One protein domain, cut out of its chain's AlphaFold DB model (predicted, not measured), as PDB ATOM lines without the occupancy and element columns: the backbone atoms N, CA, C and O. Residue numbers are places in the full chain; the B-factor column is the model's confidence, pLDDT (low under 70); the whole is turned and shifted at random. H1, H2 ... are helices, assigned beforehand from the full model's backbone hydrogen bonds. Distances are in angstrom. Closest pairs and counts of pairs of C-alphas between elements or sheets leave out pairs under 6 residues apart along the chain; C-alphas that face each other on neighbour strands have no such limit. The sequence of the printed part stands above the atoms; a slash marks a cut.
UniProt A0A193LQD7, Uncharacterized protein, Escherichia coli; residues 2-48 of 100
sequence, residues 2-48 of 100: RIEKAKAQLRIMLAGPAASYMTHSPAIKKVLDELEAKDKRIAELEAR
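Overview. This is residues 2 to 48 of the 100 residues of an uncharacterized protein of Escherichia coli (UniProt A0A193LQD7). Two helices, H1 and the much longer H3, make a lopsided V, and the short helix H2 sits in the turn at its point. The second half of H3 runs on well past H1, and residues 37 to 48, of which 37 to 47 belong to H3, stick out as an arm that makes the length of the whole. The printed part has 47 residues with three named helices, in the order H1, H2, H3, and no named strand; the class is all helix. The whole is loose, with a radius of gyration of the C-alphas of 12.7 A, and the C-alphas span 42 by 19 by 13 A along their three main axes.

Arrangement. H1, residues 2 to 15, touches H3, residues 25 to 47, and H3 touches H1 with residues 25 to 32 alone. Their closest C-alphas are those of Leu 14 and Ser 25, 6.7 A apart. The two helices run opposite ways at a steep tilt of 44 degrees, and their centres are 13.1 A apart. H2, residues 17 to 21, is close to H1 but not clearly touching it; the closest C-alphas are those of Met 13 and Ala 19, 6.7 A apart. H2 is also close to H3 but not clearly touching it, and here the closest C-alphas are those of Ala 19 and Ser 25, 5.9 A apart. In H1 and H3 every backbone O i to N i+4 pair is within hydrogen-bond range, while in H2 0 of 1 such pairs is within range, beside 2 of 2 O i to N i+3 pairs.

Along the chain. H1 begins with C-alpha 2 of Arg 2 at (210.979, 199.030, 146.278) and ends at Ala 15, 20.5 A from first to last C-alpha. H2 goes from Pro 17 to Tyr 21, 8.0 A from first to last C-alpha. H3 begins with C-alpha 25 of Ser 25 at (221.253, 183.079, 136.781) and ends with C-alpha 47 of Ala 47 at (225.206, 215.593, 138.236), 32.8 A from first to last C-alpha.

Size, cuts and confidence. The two C-alphas farthest apart are those of Tyr 21 and Arg 48, at 42.4 A. Without residues 37 to 48, which stand free, the body has 35 residues and spans 26 by 16 by 11 A. The link from H1 to H2, with one residue, and the link from H2 to H3, with three, are both tight. The printed part has no cut. The mean pLDDT of the printed part is 89.7, and no printed residue is under 70.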
ATOM      1  N   ARG A   2     211.257 200.486 146.396       79.81
ATOM      2  CA  ARG A   2     210.979 199.030 146.278       79.81
ATOM      3  C   ARG A   2     211.923 198.278 145.321       79.81
ATOM      4  O   ARG A   2     212.299 197.151 145.616       79.81
ATOM      5  N   ILE A   3     212.326 198.913 144.218       85.31
ATOM      6  CA  ILE A   3     213.154 198.288 143.170       85.31
ATOM      7  C   ILE A   3     214.610 198.112 143.623       85.31
ATOM      8  O   ILE A   3     215.145 197.021 143.485       85.31
ATOM      9  N   GLU A   4     215.220 199.127 144.241       86.94
ATOM     10  CA  GLU A   4     216.598 199.030 144.759       86.94
ATOM     11  C   GLU A   4     216.771 197.892 145.767       86.94
ATOM     12  O   GLU A   4     217.716 197.109 145.689       86.94
ATOM     13  N   LYS A   5     215.793 197.722 146.664       89.88
ATOM     14  CA  LYS A   5     215.784 196.605 147.611       89.88
ATOM     15  C   LYS A   5     215.705 195.249 146.896       89.88
ATOM     16  O   LYS A   5     216.396 194.319 147.299       89.88
ATOM     17  N   ALA A   6     214.904 195.146 145.835       89.88
ATOM     18  CA  ALA A   6     214.797 193.927 145.036       89.88
ATOM     19  C   ALA A   6     216.092 193.622 144.261       89.88
ATOM     20  O   ALA A   6     216.543 192.478 144.275       89.88
ATOM     21  N   LYS A   7     216.736 194.633 143.653       90.75
ATOM     22  CA  LYS A   7     218.051 194.488 142.997       90.75
ATOM     23  C   LYS A   7     219.095 193.961 143.985       90.75
ATOM     24  O   LYS A   7     219.766 192.973 143.695       90.75
ATOM     25  N   ALA A   8     219.173 194.562 145.175       91.25
ATOM     26  CA  ALA A   8     220.107 194.152 146.221       91.25
ATOM     27  C   ALA A   8     219.867 192.702 146.680       91.25
ATOM     28  O   ALA A   8     220.808 191.917 146.773       91.25
ATOM     29  N   GLN A   9     218.607 192.316 146.906       90.94
ATOM     30  CA  GLN A   9     218.250 190.943 147.280       90.94
ATOM     31  C   GLN A   9     218.609 189.925 146.189       90.94
ATOM     32  O   GLN A   9     219.167 188.873 146.500       90.94
ATOM     33  N   LEU A  10     218.351 190.244 144.918       90.94
ATOM     34  CA  LEU A  10     218.738 189.390 143.793       90.94
ATOM     35  C   LEU A  10     220.259 189.252 143.681       90.94
ATOM     36  O   LEU A  10     220.752 188.160 143.417       90.94
ATOM     37  N   ARG A  11     221.019 190.321 143.939       91.81
ATOM     38  CA  ARG A  11     222.489 190.276 143.938       91.81
ATOM     39  C   ARG A  11     223.032 189.335 145.007       91.81
ATOM     40  O   ARG A  11     223.901 188.518 144.717       91.81
ATOM     41  N   ILE A  12     222.470 189.414 146.214       92.00
ATOM     42  CA  ILE A  12     222.815 188.524 147.329       92.00
ATOM     43  C   ILE A  12     222.482 187.070 146.970       92.00
ATOM     44  O   ILE A  12     223.315 186.186 147.153       92.00
ATOM     45  N   MET A  13     221.297 186.821 146.404       89.69
ATOM     46  CA  MET A  13     220.869 185.483 145.984       89.69
ATOM     47  C   MET A  13     221.798 184.885 144.913       89.69
ATOM     48  O   MET A  13     222.174 183.719 145.008       89.69
ATOM     49  N   LEU A  14     222.196 185.687 143.921       89.62
ATOM     50  CA  LEU A  14     223.055 185.258 142.811       89.62
ATOM     51  C   LEU A  14     224.532 185.082 143.200       89.62
ATOM     52  O   LEU A  14     225.276 184.436 142.465       89.62
ATOM     53  N   ALA A  15     224.964 185.648 144.328       87.75
ATOM     54  CA  ALA A  15     226.309 185.453 144.868       87.75
ATOM     55  C   ALA A  15     226.457 184.124 145.634       87.75
ATOM     56  O   ALA A  15     227.576 183.673 145.876       87.75
ATOM     57  N   GLY A  16     225.341 183.501 146.026       88.62
ATOM     58  CA  GLY A  16     225.330 182.239 146.758       88.62
ATOM     59  C   GLY A  16     225.466 181.004 145.855       88.62
ATOM     60  O   GLY A  16     225.144 181.052 144.667       88.62
ATOM     61  N   PRO A  17     225.853 179.845 146.416       83.94
ATOM     62  CA  PRO A  17     226.001 178.598 145.660       83.94
ATOM     63  C   PRO A  17     224.688 178.120 145.021       83.94
ATOM     64  O   PRO A  17     224.715 177.457 143.986       83.94
ATOM     65  N   ALA A  18     223.534 178.511 145.581       82.00
ATOM     66  CA  ALA A  18     222.208 178.225 145.030       82.00
ATOM     67  C   ALA A  18     221.998 178.791 143.608       82.00
ATOM     68  O   ALA A  18     221.215 178.244 142.833       82.00
ATOM     69  N   ALA A  19     222.733 179.845 143.238       84.19
ATOM     70  CA  ALA A  19     222.655 180.469 141.921       84.19
ATOM     71  C   ALA A  19     223.073 179.528 140.779       84.19
ATOM     72  O   ALA A  19     222.614 179.700 139.652       84.19
ATOM     73  N   SER A  20     223.915 178.528 141.067       79.31
ATOM     74  CA  SER A  20     224.341 177.505 140.098       79.31
ATOM     75  C   SER A  20     223.199 176.595 139.633       79.31
ATOM     76  O   SER A  20     223.244 176.078 138.521       79.31
ATOM     77  N   TYR A  21     222.147 176.457 140.444       81.75
ATOM     78  CA  TYR A  21     220.967 175.647 140.128       81.75
ATOM     79  C   TYR A  21     219.867 176.450 139.420       81.75
ATOM     80  O   TYR A  21     218.832 175.901 139.047       81.75
ATOM     81  N   MET A  22     220.066 177.755 139.230       86.69
ATOM     82  CA  MET A  22     219.109 178.622 138.554       86.69
ATOM     83  C   MET A  22     219.474 178.748 137.076       86.69
ATOM     84  O   MET A  22     220.420 179.450 136.720       86.69
ATOM     85  N   THR A  23     218.660 178.156 136.201       90.44
ATOM     86  CA  THR A  23     218.842 178.170 134.736       90.44
ATOM     87  C   THR A  23     219.092 179.568 134.166       90.44
ATOM     88  O   THR A  23     219.878 179.741 133.236       90.44
ATOM     89  N   HIS A  24     218.452 180.592 134.735       90.19
ATOM     90  CA  HIS A  24     218.538 181.971 134.250       90.19
ATOM     91  C   HIS A  24     219.523 182.855 135.025       90.19
ATOM     92  O   HIS A  24     219.607 184.047 134.736       90.19
ATOM     93  N   SER A  25     220.291 182.310 135.974       90.06
ATOM     94  CA  SER A  25     221.253 183.079 136.781       90.06
ATOM     95  C   SER A  25     222.212 183.948 135.943       90.06
ATOM     96  O   SER A  25     222.302 185.149 136.221       90.06
ATOM     97  N   PRO A  26     222.831 183.444 134.851       90.12
ATOM     98  CA  PRO A  26     223.694 184.270 134.002       90.12
ATOM     99  C   PRO A  26     222.959 185.450 133.349       90.12
ATOM    100  O   PRO A  26     223.493 186.557 133.277       90.12
ATOM    101  N   ALA A  27     221.716 185.233 132.907       91.88
ATOM    102  CA  ALA A  27     220.903 186.270 132.279       91.88
ATOM    103  C   ALA A  27     220.472 187.341 133.292       91.88
ATOM    104  O   ALA A  27     220.584 188.531 133.008       91.88
ATOM    105  N   ILE A  28     220.043 186.935 134.493       91.25
ATOM    106  CA  ILE A  28     219.657 187.869 135.561       91.25
ATOM    107  C   ILE A  28     220.867 188.707 135.988       91.25
ATOM    108  O   ILE A  28     220.741 189.918 136.158       91.25
ATOM    109  N   LYS A  29     222.055 188.096 136.100       91.00
ATOM    110  CA  LYS A  29     223.291 188.815 136.431       91.00
ATOM    111  C   LYS A  29     223.603 189.902 135.400       91.00
ATOM    112  O   LYS A  29     223.822 191.042 135.790       91.00
ATOM    113  N   LYS A  30     223.528 189.566 134.108       93.69
ATOM    114  CA  LYS A  30     223.753 190.517 133.013       93.69
ATOM    115  C   LYS A  30     222.777 191.697 133.057       93.69
ATOM    116  O   LYS A  30     223.196 192.838 132.914       93.69
ATOM    117  N   VAL A  31     221.491 191.437 133.303       94.00
ATOM    118  CA  VAL A  31     220.483 192.504 133.425       94.00
ATOM    119  C   VAL A  31     220.783 193.419 134.615       94.00
ATOM    120  O   VAL A  31     220.659 194.632 134.488       94.00
ATOM    121  N   LEU A  32     221.204 192.870 135.761       93.69
ATOM    122  CA  LEU A  32     221.594 193.683 136.917       93.69
ATOM    123  C   LEU A  32     222.822 194.554 136.613       93.69
ATOM    124  O   LEU A  32     222.802 195.735 136.945       93.69
ATOM    125  N   ASP A  33     223.831 194.007 135.931       93.56
ATOM    126  CA  ASP A  33     225.025 194.758 135.516       93.56
ATOM    127  C   ASP A  33     224.653 195.915 134.563       93.56
ATOM    128  O   ASP A  33     225.117 197.046 134.722       93.56
ATOM    129  N   GLU A  34     223.772 195.661 133.589       95.50
ATOM    130  CA  GLU A  34     223.282 196.685 132.656       95.50
ATOM    131  C   GLU A  34     222.450 197.770 133.354       95.50
ATOM    132  O   GLU A  34     222.534 198.944 132.983       95.50
ATOM    133  N   LEU A  35     221.655 197.402 134.365       93.56
ATOM    134  CA  LEU A  35     220.895 198.356 135.171       93.56
ATOM    135  C   LEU A  35     221.822 199.240 136.009       93.56
ATOM    136  O   LEU A  35     221.678 200.456 135.960       93.56
ATOM    137  N   GLU A  36     222.807 198.658 136.699       91.31
ATOM    138  CA  GLU A  36     223.810 199.409 137.469       91.31
ATOM    139  C   GLU A  36     224.591 200.382 136.563       91.31
ATOM    140  O   GLU A  36     224.800 201.545 136.915       91.31
ATOM    141  N   ALA A  37     224.967 199.945 135.356       94.88
ATOM    142  CA  ALA A  37     225.644 200.794 134.379       94.88
ATOM    143  C   ALA A  37     224.765 201.963 133.898       94.88
ATOM    144  O   ALA A  37     225.251 203.090 133.750       94.88
ATOM    145  N   LYS A  38     223.470 201.720 133.665       94.25
ATOM    146  CA  LYS A  38     222.508 202.767 133.292       94.25
ATOM    147  C   LYS A  38     222.264 203.744 134.435       94.25
ATOM    148  O   LYS A  38     222.299 204.943 134.183       94.25
ATOM    149  N   ASP A  39     222.080 203.254 135.658       92.81
ATOM    150  CA  ASP A  39     221.879 204.093 136.843       92.81
ATOM    151  C   ASP A  39     223.094 205.001 137.071       92.81
ATOM    152  O   ASP A  39     222.938 206.203 137.280       92.81
ATOM    153  N   LYS A  40     224.314 204.470 136.917       92.44
ATOM    154  CA  LYS A  40     225.543 205.271 136.982       92.44
ATOM    155  C   LYS A  40     225.584 206.356 135.904       92.44
ATOM    156  O   LYS A  40     225.925 207.494 136.207       92.44
ATOM    157  N   ARG A  41     225.217 206.024 134.661       93.62
ATOM    158  CA  ARG A  41     225.163 206.998 133.560       93.62
ATOM    159  C   ARG A  41     224.096 208.068 133.791       93.62
ATOM    160  O   ARG A  41     224.325 209.221 133.445       93.62
ATOM    161  N   ILE A  42     222.943 207.704 134.350       92.50
ATOM    162  CA  ILE A  42     221.893 208.663 134.715       92.50
ATOM    163  C   ILE A  42     222.413 209.596 135.804       92.50
ATOM    164  O   ILE A  42     222.368 210.802 135.607       92.50
ATOM    165  N   ALA A  43     222.990 209.058 136.881       90.62
ATOM    166  CA  ALA A  43     223.551 209.866 137.961       90.62
ATOM    167  C   ALA A  43     224.655 210.816 137.465       90.62
ATOM    168  O   ALA A  43     224.712 211.967 137.883       90.62
ATOM    169  N   GLU A  44     225.506 210.365 136.539       90.50
ATOM    170  CA  GLU A  44     226.516 211.209 135.892       90.50
ATOM    171  C   GLU A  44     225.883 212.345 135.072       90.50
ATOM    172  O   GLU A  44     226.333 213.486 135.148       90.50
ATOM    173  N   LEU A  45     224.827 212.052 134.307       89.12
ATOM    174  CA  LEU A  45     224.113 213.057 133.518       89.12
ATOM    175  C   LEU A  45     223.331 214.039 134.399       89.12
ATOM    176  O   LEU A  45     223.305 215.224 134.087       89.12
ATOM    177  N   GLU A  46     222.725 213.571 135.490       87.00
ATOM    178  CA  GLU A  46     222.007 214.405 136.463       87.00
ATOM    179  C   GLU A  46     222.957 215.292 137.275       87.00
ATOM    180  O   GLU A  46     222.605 216.421 137.608       87.00
ATOM    181  N   ALA A  47     224.169 214.812 137.566       89.31
ATOM    182  CA  ALA A  47     225.206 215.593 138.236       89.31
ATOM    183  C   ALA A  47     225.903 216.598 137.305       89.31
ATOM    184  O   ALA A  47     226.641 217.464 137.781       89.31
ATOM    185  N   ARG A  48     225.715 216.486 135.984       85.75
ATOM    186  CA  ARG A  48     226.356 217.376 135.017       85.75
ATOM    187  C   ARG A  48     225.737 218.767 135.107       85.75
ATOM    188  O   ARG A  48     224.630 219.007 134.635       85.75
TER     189      ARG A  48